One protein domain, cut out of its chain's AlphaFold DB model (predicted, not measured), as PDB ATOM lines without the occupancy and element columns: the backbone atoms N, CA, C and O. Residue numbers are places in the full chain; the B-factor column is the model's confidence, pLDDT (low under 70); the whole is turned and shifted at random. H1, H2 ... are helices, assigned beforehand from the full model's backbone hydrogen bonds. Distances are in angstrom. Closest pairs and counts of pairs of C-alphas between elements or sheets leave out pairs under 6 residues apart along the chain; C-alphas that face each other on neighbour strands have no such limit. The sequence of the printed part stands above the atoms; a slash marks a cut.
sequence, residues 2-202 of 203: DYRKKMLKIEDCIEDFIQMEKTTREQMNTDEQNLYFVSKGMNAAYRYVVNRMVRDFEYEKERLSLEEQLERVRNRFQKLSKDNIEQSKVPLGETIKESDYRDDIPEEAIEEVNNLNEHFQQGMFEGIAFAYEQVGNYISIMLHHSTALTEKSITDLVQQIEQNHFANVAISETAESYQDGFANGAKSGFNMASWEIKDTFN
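Overview. This is residues 2 to 202 of the 203 residues of an uncharacterized protein of Geomicrobium sp. JCM 19037 (UniProt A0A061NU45). One very long helix, H2, makes the length of a rod; H1 folds back along its first part as a helical hairpin, and toward its other end H5, H6 and H8 join it in an up-and-down bundle of four, each running against the one before. Short H3 and H4 pack together at the bundle's far end, and short H7 packs on H8. Printed are 201 residues with eight named helices, H1 to H8 in order, and no named strand: all helix. The whole is extended, with a radius of gyration of the C-alphas of 27.8 A and spans of 93 by 35 by 28 A.

Arrangement. H1, residues 2 to 27, touches H2, residues 33 to 87, at residues 36 to 57 alone, opposite ways at a shallow tilt of 21 degrees; the closest C-alphas, Glu 21 and Asn 43, are 5.1 A apart. H3, residues 92 to 97, touches H4, residues 107 to 114; closest C-alphas Gly 93 and Asn 114, 5.2 A. H5, residues 118 to 145, touches residues 67 to 87 alone of H2, opposite ways at a shallow 20 degrees; closest C-alphas Ser 81 and Ala 129, 4.0 A. H6, residues 151 to 162, forms a hairpin with H5; closest C-alphas Val 135 and Ile 161, 7.0 A. H8, residues 178 to 201, touches H5 the same way at a steep tilt of 40 degrees, closest C-alphas Met 124 and Gly 185, 4.0 A; it also touches H6 and H7, residues 165 to 168. Every O i to N i+4 pair is within hydrogen-bond range in H1, H3, H4, H5, H6 and H8, and 49 of 51 in H2; H7 is too short for one.

Along the chain. H1 begins at C-alpha 2 (170.774, 219.806, 190.826), and H8 ends at C-alpha 201 (157.589, 241.997, 198.096). H2 measures 81.1 A, H5 40.5 A, H1 38.0 A and H8 34.1 A.

Size, cuts and confidence. The farthest C-alphas, Glu 32 and Asn 115, are 93.3 A apart. The printed part has no cut and no long link. Confidence is under 70 at residues 2 to 8, 34, 147 to 148 and 172 to 175.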
ATOM      1  N   ASP A   2     170.644 220.582 189.580       57.06
ATOM      2  CA  ASP A   2     170.774 219.806 190.826       57.06
ATOM      3  C   ASP A   2     169.636 220.072 191.845       57.06
ATOM      4  O   ASP A   2     169.190 219.168 192.545       57.06
ATOM      5  N   TYR A   3     169.070 221.288 191.836       55.94
ATOM      6  CA  TYR A   3     167.931 221.717 192.666       55.94
ATOM      7  C   TYR A   3     166.633 220.926 192.418       55.94
ATOM      8  O   TYR A   3     166.123 220.293 193.339       55.94
ATOM      9  N   ARG A   4     166.137 220.884 191.168       58.66
ATOM     10  CA  ARG A   4     164.939 220.094 190.809       58.66
ATOM     11  C   ARG A   4     165.095 218.632 191.216       58.66
ATOM     12  O   ARG A   4     164.158 218.041 191.728       58.66
ATOM     13  N   LYS A   5     166.294 218.064 191.041       63.75
ATOM     14  CA  LYS A   5     166.594 216.684 191.446       63.75
ATOM     15  C   LYS A   5     166.560 216.475 192.961       63.75
ATOM     16  O   LYS A   5     166.175 215.393 193.385       63.75
ATOM     17  N   LYS A   6     166.981 217.450 193.775       61.81
ATOM     18  CA  LYS A   6     166.906 217.358 195.243       61.81
ATOM     19  C   LYS A   6     165.479 217.536 195.765       61.81
ATOM     20  O   LYS A   6     165.098 216.773 196.641       61.81
ATOM     21  N   MET A   7     164.702 218.474 195.215       62.72
ATOM     22  CA  MET A   7     163.297 218.646 195.611       62.72
ATOM     23  C   MET A   7     162.446 217.425 195.265       62.72
ATOM     24  O   MET A   7     161.756 216.933 196.148       62.72
ATOM     25  N   LEU A   8     162.615 216.863 194.061       66.94
ATOM     26  CA  LEU A   8     161.942 215.622 193.658       66.94
ATOM     27  C   LEU A   8     162.189 214.482 194.657       66.94
ATOM     28  O   LEU A   8     161.259 213.806 195.059       66.94
ATOM     29  N   LYS A   9     163.423 214.323 195.154       75.62
ATOM     30  CA  LYS A   9     163.737 213.280 196.146       75.62
ATOM     31  C   LYS A   9     163.054 213.482 197.502       75.62
ATOM     32  O   LYS A   9     162.816 212.503 198.199       75.62
ATOM     33  N   ILE A  10     162.818 214.727 197.919       73.81
ATOM     34  CA  ILE A  10     162.128 215.018 199.185       73.81
ATOM     35  C   ILE A  10     160.622 214.810 199.010       73.81
ATOM     36  O   ILE A  10     160.006 214.220 199.892       73.81
ATOM     37  N   GLU A  11     160.059 215.230 197.872       77.56
ATOM     38  CA  GLU A  11     158.669 214.951 197.488       77.56
ATOM     39  C   GLU A  11     158.405 213.437 197.451       77.56
ATOM     40  O   GLU A  11     157.496 212.978 198.139       77.56
ATOM     41  N   ASP A  12     159.272 212.658 196.790       81.31
ATOM     42  CA  ASP A  12     159.193 211.189 196.748       81.31
ATOM     43  C   ASP A  12     159.192 210.581 198.170       81.31
ATOM     44  O   ASP A  12     158.366 209.732 198.503       81.31
ATOM     45  N   CYS A  13     160.074 211.053 199.063       82.44
ATOM     46  CA  CYS A  13     160.099 210.585 200.453       82.44
ATOM     47  C   CYS A  13     158.835 210.972 201.243       82.44
ATOM     48  O   CYS A  13     158.395 210.203 202.100       82.44
ATOM     49  N   ILE A  14     158.254 212.153 201.005       83.88
ATOM     50  CA  ILE A  14     156.984 212.556 201.627       83.88
ATOM     51  C   ILE A  14     155.856 211.634 201.144       83.88
ATOM     52  O   ILE A  14     155.060 211.170 201.964       83.88
ATOM     53  N   GLU A  15     155.808 211.332 199.846       85.94
ATOM     54  CA  GLU A  15     154.826 210.419 199.253       85.94
ATOM     55  C   GLU A  15     154.926 209.002 199.833       85.94
ATOM     56  O   GLU A  15     153.898 208.420 200.194       85.94
ATOM     57  N   ASP A  16     156.140 208.487 200.043       86.81
ATOM     58  CA  ASP A  16     156.371 207.196 200.704       86.81
ATOM     59  C   ASP A  16     155.783 207.167 202.128       86.81
ATOM     60  O   ASP A  16     155.102 206.212 202.518       86.81
ATOM     61  N   PHE A  17     155.992 208.227 202.918       86.06
ATOM     62  CA  PHE A  17     155.426 208.331 204.268       86.06
ATOM     63  C   PHE A  17     153.904 208.502 204.273       86.06
ATOM     64  O   PHE A  17     153.237 207.948 205.153       86.06
ATOM     65  N   ILE A  18     153.334 209.195 203.285       86.06
ATOM     66  CA  ILE A  18     151.880 209.263 203.084       86.06
ATOM     67  C   ILE A  18     151.327 207.872 202.761       86.06
ATOM     68  O   ILE A  18     150.281 207.480 203.283       86.06
ATOM     69  N   GLN A  19     152.022 207.096 201.930       88.75
ATOM     70  CA  GLN A  19     151.590 205.747 201.582       88.75
ATOM     71  C   GLN A  19     151.670 204.795 202.786       88.75
ATOM     72  O   GLN A  19     150.747 204.006 203.009       88.75
ATOM     73  N   MET A  20     152.713 204.901 203.614       88.00
ATOM     74  CA  MET A  20     152.820 204.174 204.887       88.00
ATOM     75  C   MET A  20     151.718 204.567 205.890       88.00
ATOM     76  O   MET A  20     151.148 203.696 206.555       88.00
ATOM     77  N   GLU A  21     151.360 205.853 205.975       88.62
ATOM     78  CA  GLU A  21     150.243 206.351 206.795       88.62
ATOM     79  C   GLU A  21     148.904 205.755 206.343       88.62
ATOM     80  O   GLU A  21     148.180 205.193 207.167       88.62
ATOM     81  N   LYS A  22     148.615 205.775 205.036       87.62
ATOM     82  CA  LYS A  22     147.408 205.155 204.462       87.62
ATOM     83  C   LYS A  22     147.349 203.654 204.728       87.62
ATOM     84  O   LYS A  22     146.329 203.158 205.196       87.62
ATOM     85  N   THR A  23     148.457 202.951 204.504       88.00
ATOM     86  CA  THR A  23     148.538 201.491 204.677       88.00
ATOM     87  C   THR A  23     148.291 201.099 206.135       88.00
ATOM     88  O   THR A  23     147.487 200.215 206.418       88.00
ATOM     89  N   THR A  24     148.917 201.796 207.088       87.25
ATOM     90  CA  THR A  24     148.693 201.539 208.523       87.25
ATOM     91  C   THR A  24     147.288 201.913 208.980       87.25
ATOM     92  O   THR A  24     146.728 201.252 209.853       87.25
ATOM     93  N   ARG A  25     146.670 202.925 208.363       86.88
ATOM     94  CA  ARG A  25     145.267 203.280 208.609       86.88
ATOM     95  C   ARG A  25     144.296 202.206 208.127       86.88
ATOM     96  O   ARG A  25     143.285 201.966 208.781       86.88
ATOM     97  N   GLU A  26     144.587 201.576 206.994       86.94
ATOM     98  CA  GLU A  26     143.811 200.447 206.476       86.94
ATOM     99  C   GLU A  26     143.978 199.208 207.367       86.94
ATOM    100  O   GLU A  26     142.976 198.589 207.723       86.94
ATOM    101  N   GLN A  27     145.204 198.922 207.823       84.94
ATOM    102  CA  GLN A  27     145.506 197.826 208.755       84.94
ATOM    103  C   GLN A  27     144.743 197.952 210.079       84.94
ATOM    104  O   GLN A  27     144.177 196.975 210.561       84.94
ATOM    105  N   MET A  28     144.598 199.169 210.616       84.25
ATOM    106  CA  MET A  28     143.782 199.412 211.813       84.25
ATOM    107  C   MET A  28     142.322 198.937 211.682       84.25
ATOM    108  O   MET A  28     141.689 198.671 212.701       84.25
ATOM    109  N   ASN A  29     141.770 198.841 210.469       80.50
ATOM    110  CA  ASN A  29     140.396 198.370 210.253       80.50
ATOM    111  C   ASN A  29     140.293 196.839 210.158       80.50
ATOM    112  O   ASN A  29     139.187 196.302 210.228       80.50
ATOM    113  N   THR A  30     141.417 196.145 209.975       80.69
ATOM    114  CA  THR A  30     141.488 194.689 209.774       80.69
ATOM    115  C   THR A  30     142.222 193.950 210.892       80.69
ATOM    116  O   THR A  30     142.117 192.729 210.974       80.69
ATOM    117  N   ASP A  31     142.961 194.665 211.740       78.44
ATOM    118  CA  ASP A  31     143.827 194.086 212.764       78.44
ATOM    119  C   ASP A  31     143.074 193.552 213.991       78.44
ATOM    120  O   ASP A  31     142.121 194.149 214.496       78.44
ATOM    121  N   GLU A  32     143.585 192.449 214.543       74.31
ATOM    122  CA  GLU A  32     143.184 191.950 215.858       74.31
ATOM    123  C   GLU A  32     143.550 192.941 216.980       74.31
ATOM    124  O   GLU A  32     144.468 193.754 216.857       74.31
ATOM    125  N   GLN A  33     142.866 192.844 218.124       71.88
ATOM    126  CA  GLN A  33     142.887 193.843 219.206       71.88
ATOM    127  C   GLN A  33     144.290 194.277 219.682       71.88
ATOM    128  O   GLN A  33     144.481 195.445 220.014       71.88
ATOM    129  N   ASN A  34     145.277 193.372 219.698       69.44
ATOM    130  CA  ASN A  34     146.661 193.694 220.080       69.44
ATOM    131  C   ASN A  34     147.463 194.366 218.952       69.44
ATOM    132  O   ASN A  34     148.289 195.236 219.226       69.44
ATOM    133  N   LEU A  35     147.215 193.997 217.693       78.38
ATOM    134  CA  LEU A  35     147.877 194.582 216.520       78.38
ATOM    135  C   LEU A  35     147.311 195.969 216.191       78.38
ATOM    136  O   LEU A  35     148.064 196.864 215.816       78.38
ATOM    137  N   TYR A  36     146.029 196.199 216.488       81.81
ATOM    138  CA  TYR A  36     145.374 197.498 216.346       81.81
ATOM    139  C   TYR A  36     146.136 198.638 217.044       81.81
ATOM    140  O   TYR A  36     146.316 199.717 216.475       81.81
ATOM    141  N   PHE A  37     146.608 198.423 218.278       81.75
ATOM    142  CA  PHE A  37     147.349 199.452 219.017       81.75
ATOM    143  C   PHE A  37     148.726 199.741 218.410       81.75
ATOM    144  O   PHE A  37     149.162 200.894 218.430       81.75
ATOM    145  N   VAL A  38     149.382 198.727 217.838       84.75
ATOM    146  CA  VAL A  38     150.655 198.882 217.123       84.75
ATOM    147  C   VAL A  38     150.438 199.706 215.855       84.75
ATOM    148  O   VAL A  38     151.079 200.745 215.690       84.75
ATOM    149  N   SER A  39     149.466 199.325 215.024       85.50
ATOM    150  CA  SER A  39     149.129 200.026 213.778       85.50
ATOM    151  C   SER A  39     148.676 201.464 214.027       85.50
ATOM    152  O   SER A  39     149.083 202.378 213.310       85.50
ATOM    153  N   LYS A  40     147.936 201.716 215.115       85.81
ATOM    154  CA  LYS A  40     147.573 203.072 215.552       85.81
ATOM    155  C   LYS A  40     148.789 203.912 215.954       85.81
ATOM    156  O   LYS A  40     148.850 205.094 215.611       85.81
ATOM    157  N   GLY A  41     149.744 203.329 216.680       86.44
ATOM    158  CA  GLY A  41     150.996 204.000 217.042       86.44
ATOM    159  C   GLY A  41     151.838 204.349 215.814       86.44
ATOM    160  O   GLY A  41     152.333 205.471 215.704       86.44
ATOM    161  N   MET A  42     151.932 203.422 214.858       87.50
ATOM    162  CA  MET A  42     152.635 203.631 213.590       87.50
ATOM    163  C   MET A  42     151.963 204.705 212.731       87.50
ATOM    164  O   MET A  42     152.644 205.625 212.284       87.50
ATOM    165  N   ASN A  43     150.636 204.661 212.570       89.62
ATOM    166  CA  ASN A  43     149.892 205.681 211.828       89.62
ATOM    167  C   ASN A  43     150.111 207.085 212.423       89.62
ATOM    168  O   ASN A  43     150.388 208.035 211.691       89.62
ATOM    169  N   ALA A  44     150.075 207.216 213.754       86.75
ATOM    170  CA  ALA A  44     150.350 208.485 214.424       86.75
ATOM    171  C   ALA A  44     151.789 208.981 214.187       86.75
ATOM    172  O   ALA A  44     151.992 210.171 213.940       86.75
ATOM    173  N   ALA A  45     152.778 208.082 214.230       88.12
ATOM    174  CA  ALA A  45     154.174 208.415 213.962       88.12
ATOM    175  C   ALA A  45     154.387 208.860 212.506       88.12
ATOM    176  O   ALA A  45     154.987 209.910 212.275       88.12
ATOM    177  N   TYR A  46     153.842 208.124 211.533       88.00
ATOM    178  CA  TYR A  46     153.926 208.495 210.120       88.00
ATOM    179  C   TYR A  46     153.246 209.829 209.849       88.00
ATOM    180  O   TYR A  46     153.854 210.707 209.244       88.00
ATOM    181  N   ARG A  47     152.045 210.051 210.389       84.94
ATOM    182  CA  ARG A  47     151.346 211.333 210.256       84.94
ATOM    183  C   ARG A  47     152.141 212.500 210.847       84.94
ATOM    184  O   ARG A  47     152.167 213.578 210.259       84.94
ATOM    185  N   TYR A  48     152.798 212.305 211.993       86.88
ATOM    186  CA  TYR A  48     153.677 213.321 212.575       86.88
ATOM    187  C   TYR A  48     154.866 213.643 211.659       86.88
ATOM    188  O   TYR A  48     155.161 214.817 211.432       86.88
ATOM    189  N   VAL A  49     155.518 212.614 211.108       85.75
ATOM    190  CA  VAL A  49     156.648 212.770 210.178       85.75
ATOM    191  C   VAL A  49     156.213 213.475 208.894       85.75
ATOM    192  O   VAL A  49     156.850 214.458 208.527       85.75
ATOM    193  N   VAL A  50     155.100 213.064 208.272       85.00
ATOM    194  CA  VAL A  50     154.534 213.717 207.075       85.00
ATOM    195  C   VAL A  50     154.282 215.196 207.340       85.00
ATOM    196  O   VAL A  50     154.802 216.040 206.618       85.00
ATOM    197  N   ASN A  51     153.545 215.531 208.404       82.25
ATOM    198  CA  ASN A  51     153.221 216.923 208.719       82.25
ATOM    199  C   ASN A  51     154.476 217.778 208.922       82.25
ATOM    200  O   ASN A  51     154.510 218.939 208.523       82.25
ATOM    201  N   ARG A  52     155.510 217.212 209.554       84.44
ATOM    202  CA  ARG A  52     156.785 217.901 209.740       84.44
ATOM    203  C   ARG A  52     157.517 218.092 208.413       84.44
ATOM    204  O   ARG A  52     157.944 219.204 208.137       84.44
ATOM    205  N   MET A  53     157.650 217.040 207.610       83.00
ATOM    206  CA  MET A  53     158.390 217.084 206.346       83.00
ATOM    207  C   MET A  53     157.724 217.996 205.317       83.00
ATOM    208  O   MET A  53     158.429 218.760 204.669       83.00
ATOM    209  N   VAL A  54     156.391 217.966 205.204       80.62
ATOM    210  CA  VAL A  54     155.630 218.874 204.330       80.62
ATOM    211  C   VAL A  54     155.884 220.323 204.723       80.62
ATOM    212  O   VAL A  54     156.261 221.127 203.881       80.62
ATOM    213  N   ARG A  55     155.766 220.643 206.015       79.31
ATOM    214  CA  ARG A  55     156.000 222.000 206.513       79.31
ATOM    215  C   ARG A  55     157.443 222.461 206.285       79.31
ATOM    216  O   ARG A  55     157.669 223.575 205.834       79.31
ATOM    217  N   ASP A  56     158.423 221.615 206.602       77.88
ATOM    218  CA  ASP A  56     159.840 221.944 206.417       77.88
ATOM    219  C   ASP A  56     160.168 222.117 204.909       77.88
ATOM    220  O   ASP A  56     160.966 222.981 204.546       77.88
ATOM    221  N   PHE A  57     159.509 221.358 204.023       76.81
ATOM    222  CA  PHE A  57     159.618 221.495 202.565       76.81
ATOM    223  C   PHE A  57     158.976 222.785 202.030       76.81
ATOM    224  O   PHE A  57     159.577 223.462 201.195       76.81
ATOM    225  N   GLU A  58     157.787 223.148 202.519       73.94
ATOM    226  CA  GLU A  58     157.111 224.406 202.175       73.94
ATOM    227  C   GLU A  58     157.968 225.619 202.561       73.94
ATOM    228  O   GLU A  58     158.224 226.473 201.712       73.94
ATOM    229  N   TYR A  59     158.519 225.641 203.781       70.81
ATOM    230  CA  TYR A  59     159.426 226.710 204.215       70.81
ATOM    231  C   TYR A  59     160.684 226.812 203.351       70.81
ATOM    232  O   TYR A  59     161.115 227.911 203.009       70.81
ATOM    233  N   GLU A  60     161.281 225.681 202.973       74.38
ATOM    234  CA  GLU A  60     162.473 225.684 202.122       74.38
ATOM    235  C   GLU A  60     162.160 226.208 200.711       74.38
ATOM    236  O   GLU A  60     162.964 226.924 200.112       74.38
ATOM    237  N   LYS A  61     160.971 225.903 200.181       74.56
ATOM    238  CA  LYS A  61     160.500 226.425 198.894       74.56
ATOM    239  C   LYS A  61     160.274 227.937 198.936       74.56
ATOM    240  O   LYS A  61     160.706 228.631 198.016       74.56
ATOM    241  N   GLU A  62     159.628 228.441 199.984       73.81
ATOM    242  CA  GLU A  62     159.426 229.879 200.197       73.81
ATOM    243  C   GLU A  62     160.764 230.610 200.345       73.81
ATOM    244  O   GLU A  62     161.007 231.594 199.645       73.81
ATOM    245  N   ARG A  63     161.675 230.073 201.169       76.75
ATOM    246  CA  ARG A  63     163.028 230.609 201.368       76.75
ATOM    247  C   ARG A  63     163.780 230.754 200.047       76.75
ATOM    248  O   ARG A  63     164.342 231.811 199.779       76.75
ATOM    249  N   LEU A  64     163.784 229.707 199.220       73.94
ATOM    250  CA  LEU A  64     164.471 229.711 197.925       73.94
ATOM    251  C   LEU A  64     163.828 230.676 196.928       73.94
ATOM    252  O   LEU A  64     164.537 231.353 196.188       73.94
ATOM    253  N   SER A  65     162.496 230.782 196.923       82.88
ATOM    254  CA  SER A  65     161.810 231.772 196.089       82.88
ATOM    255  C   SER A  65     162.176 233.201 196.491       82.88
ATOM    256  O   SER A  65     162.411 234.041 195.621       82.88
ATOM    257  N   LEU A  66     162.263 233.470 197.795       86.75
ATOM    258  CA  LEU A  66     162.653 234.772 198.323       86.75
ATOM    259  C   LEU A  66     164.117 235.101 197.995       86.75
ATOM    260  O   LEU A  66     164.419 236.219 197.582       86.75
ATOM    261  N   GLU A  67     165.011 234.118 198.115       88.69
ATOM    262  CA  GLU A  67     166.426 234.223 197.740       88.69
ATOM    263  C   GLU A  67     166.587 234.622 196.262       88.69
ATOM    264  O   GLU A  67     167.260 235.606 195.956       88.69
ATOM    265  N   GLU A  68     165.894 233.932 195.347       88.25
ATOM    266  CA  GLU A  68     165.924 234.248 193.913       88.25
ATOM    267  C   GLU A  68     165.395 235.658 193.607       88.25
ATOM    268  O   GLU A  68     165.940 236.360 192.748       88.25
ATOM    269  N   GLN A  69     164.328 236.090 194.282       90.12
ATOM    270  CA  GLN A  69     163.769 237.433 194.104       90.12
ATOM    271  C   GLN A  69     164.737 238.512 194.600       90.12
ATOM    272  O   GLN A  69     164.992 239.487 193.892       90.12
ATOM    273  N   LEU A  70     165.345 238.308 195.769       93.00
ATOM    274  CA  LEU A  70     166.356 239.206 196.322       93.00
ATOM    275  C   LEU A  70     167.595 239.308 195.432       93.00
ATOM    276  O   LEU A  70     168.110 240.407 195.230       93.00
ATOM    277  N   GLU A  71     168.053 238.204 194.837       93.19
ATOM    278  CA  GLU A  71     169.147 238.250 193.862       93.19
ATOM    279  C   GLU A  71     168.799 239.087 192.628       93.19
ATOM    280  O   GLU A  71     169.640 239.850 192.142       93.19
ATOM    281  N   ARG A  72     167.565 238.985 192.121       93.69
ATOM    282  CA  ARG A  72     167.108 239.810 190.990       93.69
ATOM    283  C   ARG A  72     167.103 241.290 191.350       93.69
ATOM    284  O   ARG A  72     167.638 242.088 190.582       93.69
ATOM    285  N   VAL A  73     166.556 241.639 192.514       95.38
ATOM    286  CA  VAL A  73     166.521 243.020 193.015       95.38
ATOM    287  C   VAL A  73     167.941 243.562 193.213       95.38
ATOM    288  O   VAL A  73     168.264 244.634 192.705       95.38
ATOM    289  N   ARG A  74     168.842 242.788 193.835       95.88
ATOM    290  CA  ARG A  74     170.267 243.143 193.973       95.88
ATOM    291  C   ARG A  74     170.901 243.464 192.622       95.88
ATOM    292  O   ARG A  74     171.536 244.504 192.467       95.88
ATOM    293  N   ASN A  75     170.749 242.568 191.648       95.25
ATOM    294  CA  ASN A  75     171.358 242.733 190.329       95.25
ATOM    295  C   ASN A  75     170.771 243.950 189.593       95.25
ATOM    296  O   ASN A  75     171.498 244.650 188.885       95.25
ATOM    297  N   ARG A  76     169.475 244.233 189.781       95.81
ATOM    298  CA  ARG A  76     168.829 245.438 189.252       95.81
ATOM    299  C   ARG A  76     169.421 246.703 189.864       95.81
ATOM    300  O   ARG A  76     169.813 247.578 189.102       95.81
ATOM    301  N   PHE A  77     169.574 246.783 191.185       96.94
ATOM    302  CA  PHE A  77     170.204 247.946 191.821       96.94
ATOM    303  C   PHE A  77     171.668 248.130 191.411       96.94
ATOM    304  O   PHE A  77     172.093 249.251 191.160       96.94
ATOM    305  N   GLN A  78     172.430 247.048 191.236       95.94
ATOM    306  CA  GLN A  78     173.791 247.140 190.691       95.94
ATOM    307  C   GLN A  78     173.816 247.706 189.268       95.94
ATOM    308  O   GLN A  78     174.717 248.472 188.925       95.94
ATOM    309  N   LYS A  79     172.844 247.330 188.428       97.00
ATOM    310  CA  LYS A  79     172.701 247.900 187.088       97.00
ATOM    311  C   LYS A  79     172.312 249.378 187.164       97.00
ATOM    312  O   LYS A  79     173.010 250.196 186.584       97.00
ATOM    313  N   LEU A  80     171.278 249.718 187.934       96.25
ATOM    314  CA  LEU A  80     170.826 251.100 188.117       96.25
ATOM    315  C   LEU A  80     171.941 251.998 188.657       96.25
ATOM    316  O   LEU A  80     172.083 253.125 188.200       96.25
ATOM    317  N   SER A  81     172.758 251.501 189.586       97.62
ATOM    318  CA  SER A  81     173.924 252.225 190.090       97.62
ATOM    319  C   SER A  81     174.885 252.592 188.955       97.62
ATOM    320  O   SER A  81     175.204 253.764 188.777       97.62
ATOM    321  N   LYS A  82     175.270 251.622 188.115       97.62
ATOM    322  CA  LYS A  82     176.138 251.867 186.952       97.62
ATOM    323  C   LYS A  82     175.509 252.826 185.947       97.62
ATOM    324  O   LYS A  82     176.188 253.735 185.489       97.62
ATOM    325  N   ASP A  83     174.230 252.639 185.641       96.06
ATOM    326  CA  ASP A  83     173.507 253.482 184.688       96.06
ATOM    327  C   ASP A  83     173.477 254.946 185.173       96.06
ATOM    328  O   ASP A  83     173.710 255.860 184.387       96.06
ATOM    329  N   ASN A  84     173.299 255.183 186.480       96.75
ATOM    330  CA  ASN A  84     173.352 256.528 187.064       96.75
ATOM    331  C   ASN A  84     174.772 257.126 187.057       96.75
ATOM    332  O   ASN A  84     174.917 258.323 186.832       96.75
ATOM    333  N   ILE A  85     175.825 256.320 187.242       97.44
ATOM    334  CA  ILE A  85     177.214 256.791 187.076       97.44
ATOM    335  C   ILE A  85     177.512 257.182 185.626       97.44
ATOM    336  O   ILE A  85     178.252 258.131 185.387       97.44
ATOM    337  N   GLU A  86     176.979 256.467 184.637       95.81
ATOM    338  CA  GLU A  86     177.143 256.885 183.241       95.81
ATOM    339  C   GLU A  86     176.329 258.150 182.941       95.81
ATOM    340  O   GLU A  86     176.847 259.071 182.310       95.81
ATOM    341  N   GLN A  87     175.108 258.248 183.475       92.38
ATOM    342  CA  GLN A  87     174.272 259.440 183.347       92.38
ATOM    343  C   GLN A  87     174.895 260.683 183.997       92.38
ATOM    344  O   GLN A  87     174.706 261.786 183.491       92.38
ATOM    345  N   SER A  88     175.661 260.543 185.086       94.62
ATOM    346  CA  SER A  88     176.298 261.691 185.749       94.62
ATOM    347  C   SER A  88     177.342 262.395 184.876       94.62
ATOM    348  O   SER A  88     177.674 263.550 185.134       94.62
ATOM    349  N   LYS A  89     177.844 261.719 183.836       93.81
ATOM    350  CA  LYS A  89     178.861 262.240 182.911       93.81
ATOM    351  C   LYS A  89     178.273 263.056 181.762       93.81
ATOM    352  O   LYS A  89     179.040 263.655 181.011       93.81
ATOM    353  N   VAL A  90     176.952 263.034 181.592       91.19
ATOM    354  CA  VAL A  90     176.257 263.660 180.464       91.19
ATOM    355  C   VAL A  90     175.193 264.624 180.998       91.19
ATOM    356  O   VAL A  90     174.457 264.269 181.924       91.19
ATOM    357  N   PRO A  91     175.065 265.842 180.444       87.81
ATOM    358  CA  PRO A  91     173.988 266.752 180.816       87.81
ATOM    359  C   PRO A  91     172.615 266.107 180.593       87.81
ATOM    360  O   PRO A  91     172.337 265.548 179.532       87.81
ATOM    361  N   LEU A  92     171.722 266.211 181.577       85.88
ATOM    362  CA  LEU A  92     170.411 265.555 181.534       85.88
ATOM    363  C   LEU A  92     169.558 266.067 180.365       85.88
ATOM    364  O   LEU A  92     168.799 265.310 179.762       85.88
ATOM    365  N   GLY A  93     169.736 267.338 179.999       85.19
ATOM    366  CA  GLY A  93     169.090 267.939 178.838       85.19
ATOM    367  C   GLY A  93     169.448 267.266 177.509       85.19
ATOM    368  O   GLY A  93     168.619 267.239 176.602       85.19
ATOM    369  N   GLU A  94     170.647 266.689 177.374       84.88
ATOM    370  CA  GLU A  94     171.025 265.914 176.183       84.88
ATOM    371  C   GLU A  94     170.300 264.569 176.162       84.88
ATOM    372  O   GLU A  94     169.684 264.217 175.157       84.88
ATOM    373  N   THR A  95     170.250 263.876 177.300       84.62
ATOM    374  CA  THR A  95     169.517 262.611 177.439       84.62
ATOM    375  C   THR A  95     168.021 262.773 177.162       84.62
ATOM    376  O   THR A  95     167.417 261.928 176.505       84.62
ATOM    377  N   ILE A  96     167.410 263.872 177.612       84.25
ATOM    378  CA  ILE A  96     165.996 264.167 177.341       84.25
ATOM    379  C   ILE A  96     165.744 264.373 175.842       84.25
ATOM    380  O   ILE A  96     164.723 263.920 175.330       84.25
ATOM    381  N   LYS A  97     166.660 265.030 175.120       81.88
ATOM    382  CA  LYS A  97     166.517 265.249 173.668       81.88
ATOM    383  C   LYS A  97     166.540 263.945 172.875       81.88
ATOM    384  O   LYS A  97     165.903 263.875 171.830       81.88
ATOM    385  N   GLU A  98     167.264 262.948 173.368       82.25
ATOM    386  CA  GLU A  98     167.381 261.622 172.754       82.25
ATOM    387  C   GLU A  98     166.290 260.640 173.222       82.25
ATOM    388  O   GLU A  98     166.232 259.512 172.735       82.25
ATOM    389  N   SER A  99     165.420 261.052 174.151       81.69
ATOM    390  CA  SER A  99     164.363 260.209 174.715       81.69
ATOM    391  C   SER A  99     163.154 260.087 173.786       81.69
ATOM    392  O   SER A  99     162.610 261.088 173.318       81.69
ATOM    393  N   ASP A 100     162.645 258.862 173.636       82.56
ATOM    394  CA  ASP A 100     161.383 258.569 172.939       82.56
ATOM    395  C   ASP A 100     160.158 259.241 173.600       82.56
ATOM    396  O   ASP A 100     159.108 259.362 172.975       82.56
ATOM    397  N   TYR A 101     160.294 259.693 174.853       79.75
ATOM    398  CA  TYR A 101     159.238 260.341 175.643       79.75
ATOM    399  C   TYR A 101     159.388 261.861 175.722       79.75
ATOM    400  O   TYR A 101     158.746 262.498 176.553       79.75
ATOM    401  N   ARG A 102     160.260 262.467 174.907       81.25
ATOM    402  CA  ARG A 102     160.502 263.917 174.940       81.25
ATOM    403  C   ARG A 102     159.200 264.722 174.856       81.25
ATOM    404  O   ARG A 102     159.044 265.689 175.592       81.25
ATOM    405  N   ASP A 103     158.284 264.313 173.984       85.81
ATOM    406  CA  ASP A 103     157.030 265.031 173.732       85.81
ATOM    407  C   ASP A 103     156.024 264.929 174.899       85.81
ATOM    408  O   ASP A 103     155.081 265.717 174.959       85.81
ATOM    409  N   ASP A 104     156.246 264.011 175.848       87.81
ATOM    410  CA  ASP A 104     155.449 263.871 177.074       87.81
ATOM    411  C   ASP A 104     155.971 264.756 178.225       87.81
ATOM    412  O   ASP A 104     155.317 264.880 179.265       87.81
ATOM    413  N   ILE A 105     157.149 265.373 178.068       82.62
ATOM    414  CA  ILE A 105     157.773 266.212 179.094       82.62
ATOM    415  C   ILE A 105     157.350 267.673 178.866       82.62
ATOM    416  O   ILE A 105     157.596 268.215 177.787       82.62
ATOM    417  N   PRO A 106     156.744 268.347 179.863       88.81
ATOM    418  CA  PRO A 106     156.398 269.761 179.751       88.81
ATOM    419  C   PRO A 106     157.622 270.625 179.422       88.81
ATOM    420  O   PRO A 106     158.673 270.459 180.038       88.81
ATOM    421  N   GLU A 107     157.475 271.590 178.508       86.56
ATOM    422  CA  GLU A 107     158.592 272.448 178.072       86.56
ATOM    423  C   GLU A 107     159.226 273.214 179.247       86.56
ATOM    424  O   GLU A 107     160.444 273.338 179.313       86.56
ATOM    425  N   GLU A 108     158.417 273.630 180.229       85.94
ATOM    426  CA  GLU A 108     158.885 274.271 181.468       85.94
ATOM    427  C   GLU A 108     159.879 273.380 182.236       85.94
ATOM    428  O   GLU A 108     160.913 273.853 182.698       85.94
ATOM    429  N   ALA A 109     159.632 272.067 182.294       84.06
ATOM    430  CA  ALA A 109     160.537 271.118 182.939       84.06
ATOM    431  C   ALA A 109     161.820 270.896 182.120       84.06
ATOM    432  O   ALA A 109     162.895 270.702 182.686       84.06
ATOM    433  N   ILE A 110     161.734 270.945 180.786       85.31
ATOM    434  CA  ILE A 110     162.909 270.865 179.905       85.31
ATOM    435  C   ILE A 110     163.798 272.102 180.098       85.31
ATOM    436  O   ILE A 110     165.021 271.974 180.183       85.31
ATOM    437  N   GLU A 111     163.204 273.295 180.183       85.56
ATOM    438  CA  GLU A 111     163.926 274.538 180.462       85.56
ATOM    439  C   GLU A 111     164.591 274.511 181.842       85.56
ATOM    440  O   GLU A 111     165.773 274.839 181.945       85.56
ATOM    441  N   GLU A 112     163.890 274.067 182.887       83.62
ATOM    442  CA  GLU A 112     164.471 273.900 184.225       83.62
ATOM    443  C   GLU A 112     165.674 272.954 184.210       83.62
ATOM    444  O   GLU A 112     166.734 273.298 184.733       83.62
ATOM    445  N   VAL A 113     165.551 271.798 183.550       84.50
ATOM    446  CA  VAL A 113     166.642 270.820 183.457       84.50
ATOM    447  C   VAL A 113     167.855 271.379 182.713       84.50
ATOM    448  O   VAL A 113     168.985 271.157 183.142       84.50
ATOM    449  N   ASN A 114     167.646 272.119 181.623       85.00
ATOM    450  CA  ASN A 114     168.744 272.740 180.875       85.00
ATOM    451  C   ASN A 114     169.450 273.856 181.664       85.00
ATOM    452  O   ASN A 114     170.593 274.185 181.352       85.00
ATOM    453  N   ASN A 115     168.782 274.436 182.663       85.56
ATOM    454  CA  ASN A 115     169.326 275.487 183.522       85.56
ATOM    455  C   ASN A 115     169.938 274.949 184.828       85.56
ATOM    456  O   ASN A 115     170.482 275.733 185.610       85.56
ATOM    457  N   LEU A 116     169.865 273.637 185.085       83.81
ATOM    458  CA  LEU A 116     170.494 273.030 186.254       83.81
ATOM    459  C   LEU A 116     172.014 273.199 186.202       83.81
ATOM    460  O   LEU A 116     172.659 273.022 185.170       83.81
ATOM    461  N   ASN A 117     172.602 273.481 187.362       88.62
ATOM    462  CA  ASN A 117     174.049 273.488 187.509       88.62
ATOM    463  C   ASN A 117     174.608 272.077 187.235       88.62
ATOM    464  O   ASN A 117     174.208 271.110 187.885       88.62
ATOM    465  N   GLU A 118     175.562 271.965 186.307       88.94
ATOM    466  CA  GLU A 118     176.156 270.683 185.901       88.94
ATOM    467  C   GLU A 118     176.774 269.916 187.080       88.94
ATOM    468  O   GLU A 118     176.611 268.702 187.185       88.94
ATOM    469  N   HIS A 119     177.431 270.608 188.017       91.56
ATOM    470  CA  HIS A 119     178.012 269.972 189.201       91.56
ATOM    471  C   HIS A 119     176.945 269.467 190.167       91.56
ATOM    472  O   HIS A 119     177.103 268.388 190.742       91.56
ATOM    473  N   PHE A 120     175.856 270.216 190.337       92.50
ATOM    474  CA  PHE A 120     174.709 269.755 191.113       92.50
ATOM    475  C   PHE A 120     174.082 268.509 190.472       92.50
ATOM    476  O   PHE A 120     173.855 267.514 191.160       92.50
ATOM    477  N   GLN A 121     173.873 268.523 189.152       92.44
ATOM    478  CA  GLN A 121     173.329 267.387 188.405       92.44
ATOM    479  C   GLN A 121     174.227 266.148 188.526       92.44
ATOM    480  O   GLN A 121     173.741 265.051 188.810       92.44
ATOM    481  N   GLN A 122     175.537 266.323 188.345       95.31
ATOM    482  CA  GLN A 122     176.518 265.257 188.513       95.31
ATOM    483  C   GLN A 122     176.421 264.656 189.920       95.31
ATOM    484  O   GLN A 122     176.288 263.440 190.063       95.31
ATOM    485  N   GLY A 123     176.422 265.509 190.951       95.25
ATOM    486  CA  GLY A 123     176.253 265.087 192.336       95.25
ATOM    487  C   GLY A 123     174.966 264.295 192.535       95.25
ATOM    488  O   GLY A 123     175.000 263.219 193.118       95.25
ATOM    489  N   MET A 124     173.844 264.770 191.993       94.56
ATOM    490  CA  MET A 124     172.545 264.100 192.089       94.56
ATOM    491  C   MET A 124     172.578 262.668 191.550       94.56
ATOM    492  O   MET A 124     172.189 261.740 192.259       94.56
ATOM    493  N   PHE A 125     173.084 262.459 190.337       96.75
ATOM    494  CA  PHE A 125     173.162 261.115 189.765       96.75
ATOM    495  C   PHE A 125     174.159 260.216 190.506       96.75
ATOM    496  O   PHE A 125     173.856 259.052 190.771       96.75
ATOM    497  N   GLU A 126     175.307 260.748 190.928       98.00
ATOM    498  CA  GLU A 126     176.276 259.992 191.729       98.00
ATOM    499  C   GLU A 126     175.726 259.622 193.117       98.00
ATOM    500  O   GLU A 126     175.968 258.518 193.605       98.00
ATOM    501  N   GLY A 127     174.919 260.491 193.728       97.19
ATOM    502  CA  GLY A 127     174.213 260.211 194.975       97.19
ATOM    503  C   GLY A 127     173.186 259.087 194.822       97.19
ATOM    504  O   GLY A 127     173.142 258.172 195.646       97.19
ATOM    505  N   ILE A 128     172.395 259.104 193.741       97.75
ATOM    506  CA  ILE A 128     171.457 258.016 193.416       97.75
ATOM    507  C   ILE A 128     172.223 256.704 193.215       97.75
ATOM    508  O   ILE A 128     171.850 255.668 193.774       97.75
ATOM    509  N   ALA A 129     173.320 256.745 192.454       98.12
ATOM    510  CA  ALA A 129     174.154 255.579 192.205       98.12
ATOM    511  C   ALA A 129     174.725 254.983 193.495       98.12
ATOM    512  O   ALA A 129     174.683 253.761 193.674       98.12
ATOM    513  N   PHE A 130     175.209 255.842 194.395       97.88
ATOM    514  CA  PHE A 130     175.680 255.459 195.721       97.88
ATOM    515  C   PHE A 130     174.578 254.764 196.524       97.88
ATOM    516  O   PHE A 130     174.810 253.687 197.071       97.88
ATOM    517  N   ALA A 131     173.368 255.327 196.568       97.69
ATOM    518  CA  ALA A 131     172.260 254.719 197.298       97.69
ATOM    519  C   ALA A 131     171.932 253.313 196.770       97.69
ATOM    520  O   ALA A 131     171.867 252.366 197.555       97.69
ATOM    521  N   TYR A 132     171.811 253.136 195.450       98.00
ATOM    522  CA  TYR A 132     171.560 251.816 194.861       98.00
ATOM    523  C   TYR A 132     172.687 250.816 195.124       98.00
ATOM    524  O   TYR A 132     172.417 249.646 195.402       98.00
ATOM    525  N   GLU A 133     173.946 251.256 195.092       97.44
ATOM    526  CA  GLU A 133     175.082 250.408 195.457       97.44
ATOM    527  C   GLU A 133     174.988 249.951 196.922       97.44
ATOM    528  O   GLU A 133     175.113 248.758 197.210       97.44
ATOM    529  N   GLN A 134     174.703 250.871 197.849       96.81
ATOM    530  CA  GLN A 134     174.553 250.550 199.270       96.81
ATOM    531  C   GLN A 134     173.397 249.578 199.522       96.81
ATOM    532  O   GLN A 134     173.569 248.607 200.258       96.81
ATOM    533  N   VAL A 135     172.247 249.777 198.874       96.81
ATOM    534  CA  VAL A 135     171.116 248.845 198.984       96.81
ATOM    535  C   VAL A 135     171.474 247.471 198.415       96.81
ATOM    536  O   VAL A 135     171.209 246.450 199.053       96.81
ATOM    537  N   GLY A 136     172.149 247.418 197.263       95.94
ATOM    538  CA  GLY A 136     172.674 246.169 196.708       95.94
ATOM    539  C   GLY A 136     173.623 245.446 197.674       95.94
ATOM    540  O   GLY A 136     173.571 244.217 197.799       95.94
ATOM    541  N   ASN A 137     174.443 246.193 198.416       94.44
ATOM    542  CA  ASN A 137     175.316 245.648 199.453       94.44
ATOM    543  C   ASN A 137     174.531 245.130 200.665       94.44
ATOM    544  O   ASN A 137     174.835 244.035 201.138       94.44
ATOM    545  N   TYR A 138     173.495 245.834 201.135       94.31
ATOM    546  CA  TYR A 138     172.627 245.344 202.218       94.31
ATOM    547  C   TYR A 138     171.969 244.013 201.850       94.31
ATOM    548  O   TYR A 138     172.026 243.060 202.629       94.31
ATOM    549  N   ILE A 139     171.439 243.906 200.629       94.69
ATOM    550  CA  ILE A 139     170.870 242.654 200.122       94.69
ATOM    551  C   ILE A 139     171.939 241.558 200.051       94.69
ATOM    552  O   ILE A 139     171.689 240.427 200.457       94.69
ATOM    553  N   SER A 140     173.149 241.879 199.584       92.50
ATOM    554  CA  SER A 140     174.252 240.907 199.507       92.50
ATOM    555  C   SER A 140     174.644 240.364 200.881       92.50
ATOM    556  O   SER A 140     174.812 239.158 201.043       92.50
ATOM    557  N   ILE A 141     174.750 241.241 201.883       89.81
ATOM    558  CA  ILE A 141     175.029 240.863 203.273       89.81
ATOM    559  C   ILE A 141     173.910 239.961 203.799       89.81
ATOM    560  O   ILE A 141     174.189 238.906 204.367       89.81
ATOM    561  N   MET A 142     172.650 240.336 203.570       89.25
ATOM    562  CA  MET A 142     171.498 239.545 203.996       89.25
ATOM    563  C   MET A 142     171.509 238.142 203.372       89.25
ATOM    564  O   MET A 142     171.342 237.167 204.102       89.25
ATOM    565  N   LEU A 143     171.753 238.032 202.061       88.75
ATOM    566  CA  LEU A 143     171.852 236.757 201.342       88.75
ATOM    567  C   LEU A 143     173.008 235.879 201.853       88.75
ATOM    568  O   LEU A 143     172.862 234.665 201.940       88.75
ATOM    569  N   HIS A 144     174.151 236.473 202.215       84.62
ATOM    570  CA  HIS A 144     175.322 235.717 202.675       84.62
ATOM    571  C   HIS A 144     175.274 235.293 204.148       84.62
ATOM    572  O   HIS A 144     175.899 234.293 204.505       84.62
ATOM    573  N   HIS A 145     174.578 236.039 205.008       77.19
ATOM    574  CA  HIS A 145     174.621 235.831 206.460       77.19
ATOM    575  C   HIS A 145     173.326 235.282 207.069       77.19
ATOM    576  O   HIS A 145     173.347 234.836 208.218       77.19
ATOM    577  N   SER A 146     172.212 235.274 206.334       73.00
ATOM    578  CA  SER A 146     170.929 234.801 206.863       73.00
ATOM    579  C   SER A 146     170.780 233.293 206.687       73.00
ATOM    580  O   SER A 146     170.722 232.783 205.573       73.00
ATOM    581  N   THR A 147     170.667 232.565 207.799       63.75
ATOM    582  CA  THR A 147     170.412 231.113 207.798       63.75
ATOM    583  C   THR A 147     168.974 230.757 207.406       63.75
ATOM    584  O   THR A 147     168.721 229.634 206.978       63.75
ATOM    585  N   ALA A 148     168.045 231.708 207.528       68.88
ATOM    586  CA  ALA A 148     166.668 231.608 207.062       68.88
ATOM    587  C   ALA A 148     166.180 232.994 206.613       68.88
ATOM    588  O   ALA A 148     166.054 233.905 207.431       68.88
ATOM    589  N   LEU A 149     165.929 233.153 205.312       80.50
ATOM    590  CA  LEU A 149     165.291 234.345 204.750       80.50
ATOM    591  C   LEU A 149     163.777 234.226 204.938       80.50
ATOM    592  O   LEU A 149     163.195 233.192 204.619       80.50
ATOM    593  N   THR A 150     163.157 235.273 205.470       83.38
ATOM    594  CA  THR A 150     161.716 235.334 205.761       83.38
ATOM    595  C   THR A 150     161.165 236.706 205.379       83.38
ATOM    596  O   THR A 150     161.938 237.629 205.134       83.38
ATOM    597  N   GLU A 151     159.844 236.884 205.399       83.12
ATOM    598  CA  GLU A 151     159.214 238.204 205.212       83.12
ATOM    599  C   GLU A 151     159.766 239.254 206.184       83.12
ATOM    600  O   GLU A 151     160.059 240.379 205.790       83.12
ATOM    601  N   LYS A 152     160.025 238.860 207.438       86.88
ATOM    602  CA  LYS A 152     160.652 239.743 208.425       86.88
ATOM    603  C   LYS A 152     162.026 240.241 207.966       86.88
ATOM    604  O   LYS A 152     162.363 241.390 208.220       86.88
ATOM    605  N   SER A 153     162.803 239.413 207.266       88.56
ATOM    606  CA  SER A 153     164.095 239.826 206.703       88.56
ATOM    607  C   SER A 153     163.928 240.974 205.701       88.56
ATOM    608  O   SER A 153     164.770 241.867 205.650       88.56
ATOM    609  N   ILE A 154     162.828 240.981 204.943       90.94
ATOM    610  CA  ILE A 154     162.494 242.064 204.012       90.94
ATOM    611  C   ILE A 154     162.079 243.323 204.774       90.94
ATOM    612  O   ILE A 154     162.581 244.403 204.471       90.94
ATOM    613  N   THR A 155     161.233 243.195 205.801       90.94
ATOM    614  CA  THR A 155     160.865 244.327 206.667       90.94
ATOM    615  C   THR A 155     162.098 244.961 207.318       90.94
ATOM    616  O   THR A 155     162.249 246.183 207.288       90.94
ATOM    617  N   ASP A 156     163.008 244.144 207.851       91.06
ATOM    618  CA  ASP A 156     164.240 244.608 208.492       91.06
ATOM    619  C   ASP A 156     165.169 245.309 207.473       91.06
ATOM    620  O   ASP A 156     165.748 246.353 207.782       91.06
ATOM    621  N   LEU A 157     165.268 244.793 206.239       93.06
ATOM    622  CA  LEU A 157     166.014 245.433 205.146       93.06
ATOM    623  C   LEU A 157     165.441 246.815 204.807       93.06
ATOM    624  O   LEU A 157     166.187 247.789 204.720       93.06
ATOM    625  N   VAL A 158     164.124 246.907 204.618       94.25
ATOM    626  CA  VAL A 158     163.434 248.170 204.325       94.25
ATOM    627  C   VAL A 158     163.677 249.182 205.441       94.25
ATOM    628  O   VAL A 158     164.057 250.321 205.176       94.25
ATOM    629  N   GLN A 159     163.550 248.755 206.696       93.06
ATOM    630  CA  GLN A 159     163.814 249.612 207.843       93.06
ATOM    631  C   GLN A 159     165.269 250.103 207.869       93.06
ATOM    632  O   GLN A 159     165.514 251.279 208.136       93.06
ATOM    633  N   GLN A 160     166.239 249.238 207.559       92.50
ATOM    634  CA  GLN A 160     167.651 249.617 207.483       92.50
ATOM    635  C   GLN A 160     167.909 250.680 206.403       92.50
ATOM    636  O   GLN A 160     168.712 251.592 206.613       92.50
ATOM    637  N   ILE A 161     167.222 250.584 205.263       93.94
ATOM    638  CA  ILE A 161     167.290 251.567 204.177       93.94
ATOM    639  C   ILE A 161     166.726 252.914 204.635       93.94
ATOM    640  O   ILE A 161     167.386 253.941 204.495       93.94
ATOM    641  N   GLU A 162     165.535 252.910 205.232       92.31
ATOM    642  CA  GLU A 162     164.843 254.123 205.682       92.31
ATOM    643  C   GLU A 162     165.541 254.812 206.858       92.31
ATOM    644  O   GLU A 162     165.458 256.029 207.010       92.31
ATOM    645  N   GLN A 163     166.265 254.056 207.681       92.31
ATOM    646  CA  GLN A 163     167.074 254.588 208.778       92.31
ATOM    647  C   GLN A 163     168.441 255.109 208.328       92.31
ATOM    648  O   GLN A 163     169.162 255.697 209.140       92.31
ATOM    649  N   ASN A 164     168.824 254.922 207.061       92.00
ATOM    650  CA  ASN A 164     170.076 255.464 206.558       92.00
ATOM    651  C   ASN A 164     170.088 256.993 206.719       92.00
ATOM    652  O   ASN A 164     169.090 257.676 206.476       92.00
ATOM    653  N   HIS A 165     171.231 257.546 207.128       88.81
ATOM    654  CA  HIS A 165     171.363 258.984 207.352       88.81
ATOM    655  C   HIS A 165     170.950 259.792 206.115       88.81
ATOM    656  O   HIS A 165     170.184 260.743 206.249       88.81
ATOM    657  N   PHE A 166     171.377 259.364 204.923       87.75
ATOM    658  CA  PHE A 166     171.075 260.051 203.668       87.75
ATOM    659  C   PHE A 166     169.590 260.015 203.296       87.75
ATOM    660  O   PHE A 166     169.104 260.980 202.718       87.75
ATOM    661  N   ALA A 167     168.837 258.984 203.695       85.12
ATOM    662  CA  ALA A 167     167.385 258.936 203.481       85.12
ATOM    663  C   ALA A 167     166.639 260.060 204.237       85.12
ATOM    664  O   ALA A 167     165.556 260.487 203.835       85.12
ATOM    665  N   ASN A 168     167.250 260.592 205.300       86.56
ATOM    666  CA  ASN A 168     166.634 261.548 206.220       86.56
ATOM    667  C   ASN A 168     167.237 262.959 206.155       86.56
ATOM    668  O   ASN A 168     166.876 263.817 206.962       86.56
ATOM    669  N   VAL A 169     168.147 263.233 205.213       83.75
ATOM    670  CA  VAL A 169     168.768 264.561 205.085       83.75
ATOM    671  C   VAL A 169     167.716 265.614 204.708       83.75
ATOM    672  O   VAL A 169     166.815 265.371 203.894       83.75
ATOM    673  N   ALA A 170     167.805 266.792 205.328       79.62
ATOM    674  CA  ALA A 170     167.000 267.948 204.950       79.62
ATOM    675  C   ALA A 170     167.489 268.485 203.600       79.62
ATOM    676  O   ALA A 170     168.679 268.738 203.431       79.62
ATOM    677  N   ILE A 171     166.572 268.634 202.646       75.56
ATOM    678  CA  ILE A 171     166.890 269.144 201.312       75.56
ATOM    679  C   ILE A 171     166.898 270.671 201.383       75.56
ATOM    680  O   ILE A 171     165.954 271.265 201.901       75.56
ATOM    681  N   SER A 172     167.960 271.291 200.874       67.94
ATOM    682  CA  SER A 172     168.016 272.740 200.685       67.94
ATOM    683  C   SER A 172     167.333 273.112 199.368       67.94
ATOM    684  O   SER A 172     167.670 272.556 198.326       67.94
ATOM    685  N   GLU A 173     166.391 274.057 199.407       64.50
ATOM    686  CA  GLU A 173     165.688 274.566 198.216       64.50
ATOM    687  C   GLU A 173     166.567 275.493 197.356       64.50
ATOM    688  O   GLU A 173     166.252 275.744 196.200       64.50
ATOM    689  N   THR A 174     167.691 275.977 197.894       67.06
ATOM    690  CA  THR A 174     168.658 276.842 197.188       67.06
ATOM    691  C   THR A 174     169.943 276.090 196.833       67.06
ATOM    692  O   THR A 174     171.040 276.647 196.891       67.06
ATOM    693  N   ALA A 175     169.831 274.786 196.599       68.19
ATOM    694  CA  ALA A 175     170.960 273.904 196.362       68.19
ATOM    695  C   ALA A 175     171.539 274.083 194.951       68.19
ATOM    696  O   ALA A 175     170.860 273.827 193.963       68.19
ATOM    697  N   GLU A 176     172.815 274.459 194.863       81.38
ATOM    698  CA  GLU A 176     173.523 274.633 193.582       81.38
ATOM    699  C   GLU A 176     174.875 273.899 193.540       81.38
ATOM    700  O   GLU A 176     175.545 273.889 192.507       81.38
ATOM    701  N   SER A 177     175.304 273.284 194.648       91.06
ATOM    702  CA  SER A 177     176.605 272.617 194.735       91.06
ATOM    703  C   SER A 177     176.533 271.122 194.422       91.06
ATOM    704  O   SER A 177     175.492 270.479 194.558       91.06
ATOM    705  N   TYR A 178     177.684 270.535 194.080       93.50
ATOM    706  CA  TYR A 178     177.823 269.083 193.951       93.50
ATOM    707  C   TYR A 178     177.387 268.346 195.224       93.50
ATOM    708  O   TYR A 178     176.697 267.335 195.142       93.50
ATOM    709  N   GLN A 179     177.775 268.840 196.404       92.62
ATOM    710  CA  GLN A 179     177.466 268.190 197.678       92.62
ATOM    711  C   GLN A 179     175.962 268.170 197.954       92.62
ATOM    712  O   GLN A 179     175.443 267.158 198.427       92.62
ATOM    713  N   ASP A 180     175.265 269.262 197.631       91.56
ATOM    714  CA  ASP A 180     173.812 269.321 197.774       91.56
ATOM    715  C   ASP A 180     173.131 268.374 196.781       91.56
ATOM    716  O   ASP A 180     172.224 267.630 197.157       91.56
ATOM    717  N   GLY A 181     173.619 268.349 195.536       93.00
ATOM    718  CA  GLY A 181     173.192 267.392 194.520       93.00
ATOM    719  C   GLY A 181     173.331 265.965 195.027       93.00
ATOM    720  O   GLY A 181     172.353 265.222 195.058       93.00
ATOM    721  N   PHE A 182     174.511 265.605 195.529       95.06
ATOM    722  CA  PHE A 182     174.795 264.282 196.080       95.06
ATOM    723  C   PHE A 182     173.859 263.902 197.223       95.06
ATOM    724  O   PHE A 182     173.295 262.808 197.214       95.06
ATOM    725  N   ALA A 183     173.648 264.794 198.191       93.56
ATOM    726  CA  ALA A 183     172.745 264.528 199.305       93.56
ATOM    727  C   ALA A 183     171.295 264.312 198.831       93.56
ATOM    728  O   ALA A 183     170.641 263.357 199.260       93.56
ATOM    729  N   ASN A 184     170.818 265.148 197.905       92.12
ATOM    730  CA  ASN A 184     169.476 265.049 197.324       92.12
ATOM    731  C   ASN A 184     169.301 263.765 196.504       92.12
ATOM    732  O   ASN A 184     168.283 263.074 196.618       92.12
ATOM    733  N   GLY A 185     170.316 263.425 195.715       94.56
ATOM    734  CA  GLY A 185     170.380 262.202 194.932       94.56
ATOM    735  C   GLY A 185     170.364 260.958 195.810       94.56
ATOM    736  O   GLY A 185     169.534 260.076 195.611       94.56
ATOM    737  N   ALA A 186     171.214 260.911 196.835       95.88
ATOM    738  CA  ALA A 186     171.284 259.787 197.764       95.88
ATOM    739  C   ALA A 186     169.963 259.586 198.514       95.88
ATOM    740  O   ALA A 186     169.465 258.463 198.594       95.88
ATOM    741  N   LYS A 187     169.347 260.672 198.999       95.31
ATOM    742  CA  LYS A 187     168.019 260.621 199.616       95.31
ATOM    743  C   LYS A 187     166.973 260.031 198.673       95.31
ATOM    744  O   LYS A 187     166.238 259.120 199.054       95.31
ATOM    745  N   SER A 188     166.922 260.541 197.446       93.69
ATOM    746  CA  SER A 188     165.970 260.083 196.432       93.69
ATOM    747  C   SER A 188     166.200 258.614 196.079       93.69
ATOM    748  O   SER A 188     165.249 257.839 196.073       93.69
ATOM    749  N   GLY A 189     167.457 258.206 195.887       96.50
ATOM    750  CA  GLY A 189     167.829 256.825 195.591       96.50
ATOM    751  C   GLY A 189     167.449 255.849 196.706       96.50
ATOM    752  O   GLY A 189     166.878 254.799 196.417       96.50
ATOM    753  N   PHE A 190     167.673 256.192 197.981       96.69
ATOM    754  CA  PHE A 190     167.241 255.345 199.101       96.69
ATOM    755  C   PHE A 190     165.714 255.235 199.191       96.69
ATOM    756  O   PHE A 190     165.194 254.138 199.395       96.69
ATOM    757  N   ASN A 191     164.988 256.337 198.984       94.62
ATOM    758  CA  ASN A 191     163.523 256.329 198.995       94.62
ATOM    759  C   ASN A 191     162.943 255.502 197.838       94.62
ATOM    760  O   ASN A 191     162.030 254.705 198.054       94.62
ATOM    761  N   MET A 192     163.497 255.646 196.629       95.38
ATOM    762  CA  MET A 192     163.110 254.851 195.459       95.38
ATOM    763  C   MET A 192     163.407 253.367 195.673       95.38
ATOM    764  O   MET A 192     162.551 252.529 195.410       95.38
ATOM    765  N   ALA A 193     164.586 253.037 196.205       95.88
ATOM    766  CA  ALA A 193     164.954 251.659 196.497       95.88
ATOM    767  C   ALA A 193     164.049 251.026 197.569       95.88
ATOM    768  O   ALA A 193     163.628 249.883 197.406       95.88
ATOM    769  N   SER A 194     163.712 251.768 198.634       95.44
ATOM    770  CA  SER A 194     162.743 251.323 199.647       95.44
ATOM    771  C   SER A 194     161.382 251.034 199.012       95.44
ATOM    772  O   SER A 194     160.827 249.955 199.211       95.44
ATOM    773  N   TRP A 195     160.871 251.961 198.194       94.56
ATOM    774  CA  TRP A 195     159.594 251.791 197.506       94.56
ATOM    775  C   TRP A 195     159.594 250.585 196.562       94.56
ATOM    776  O   TRP A 195     158.665 249.788 196.594       94.56
ATOM    777  N   GLU A 196     160.655 250.402 195.776       93.38
ATOM    778  CA  GLU A 196     160.765 249.276 194.847       93.38
ATOM    779  C   GLU A 196     160.804 247.923 195.575       93.38
ATOM    780  O   GLU A 196     160.182 246.960 195.126       93.38
ATOM    781  N   ILE A 197     161.501 247.838 196.714       93.62
ATOM    782  CA  ILE A 197     161.514 246.626 197.546       93.62
ATOM    783  C   ILE A 197     160.113 246.368 198.114       93.62
ATOM    784  O   ILE A 197     159.616 245.249 198.007       93.62
ATOM    785  N   LYS A 198     159.457 247.390 198.672       93.06
ATOM    786  CA  LYS A 198     158.087 247.280 199.196       93.06
ATOM    787  C   LYS A 198     157.101 246.782 198.142       93.06
ATOM    788  O   LYS A 198     156.364 245.837 198.401       93.06
ATOM    789  N   ASP A 199     157.145 247.360 196.945       91.56
ATOM    790  CA  ASP A 199     156.302 246.964 195.814       91.56
ATOM    791  C   ASP A 199     156.594 245.522 195.368       91.56
ATOM    792  O   ASP A 199     155.686 244.703 195.246       91.56
ATOM    793  N   THR A 200     157.875 245.163 195.227       89.19
ATOM    794  CA  THR A 200     158.288 243.816 194.790       89.19
ATOM    795  C   THR A 200     157.819 242.723 195.752       89.19
ATOM    796  O   THR A 200     157.407 241.649 195.315       89.19
ATOM    797  N   PHE A 201     157.890 242.983 197.059       88.31
ATOM    798  CA  PHE A 201     157.589 241.997 198.096       88.31
ATOM    799  C   PHE A 201     156.220 242.207 198.770       88.31
ATOM    800  O   PHE A 201     155.899 241.478 199.704       88.31
ATOM    801  N   ASN A 202     155.396 243.142 198.276       80.88
ATOM    802  CA  ASN A 202     154.082 243.513 198.825       80.88
ATOM    803  C   ASN A 202     154.098 243.815 200.340       80.88
ATOM    804  O   ASN A 202     153.223 243.356 201.080       80.88
TER     805      ASN A 202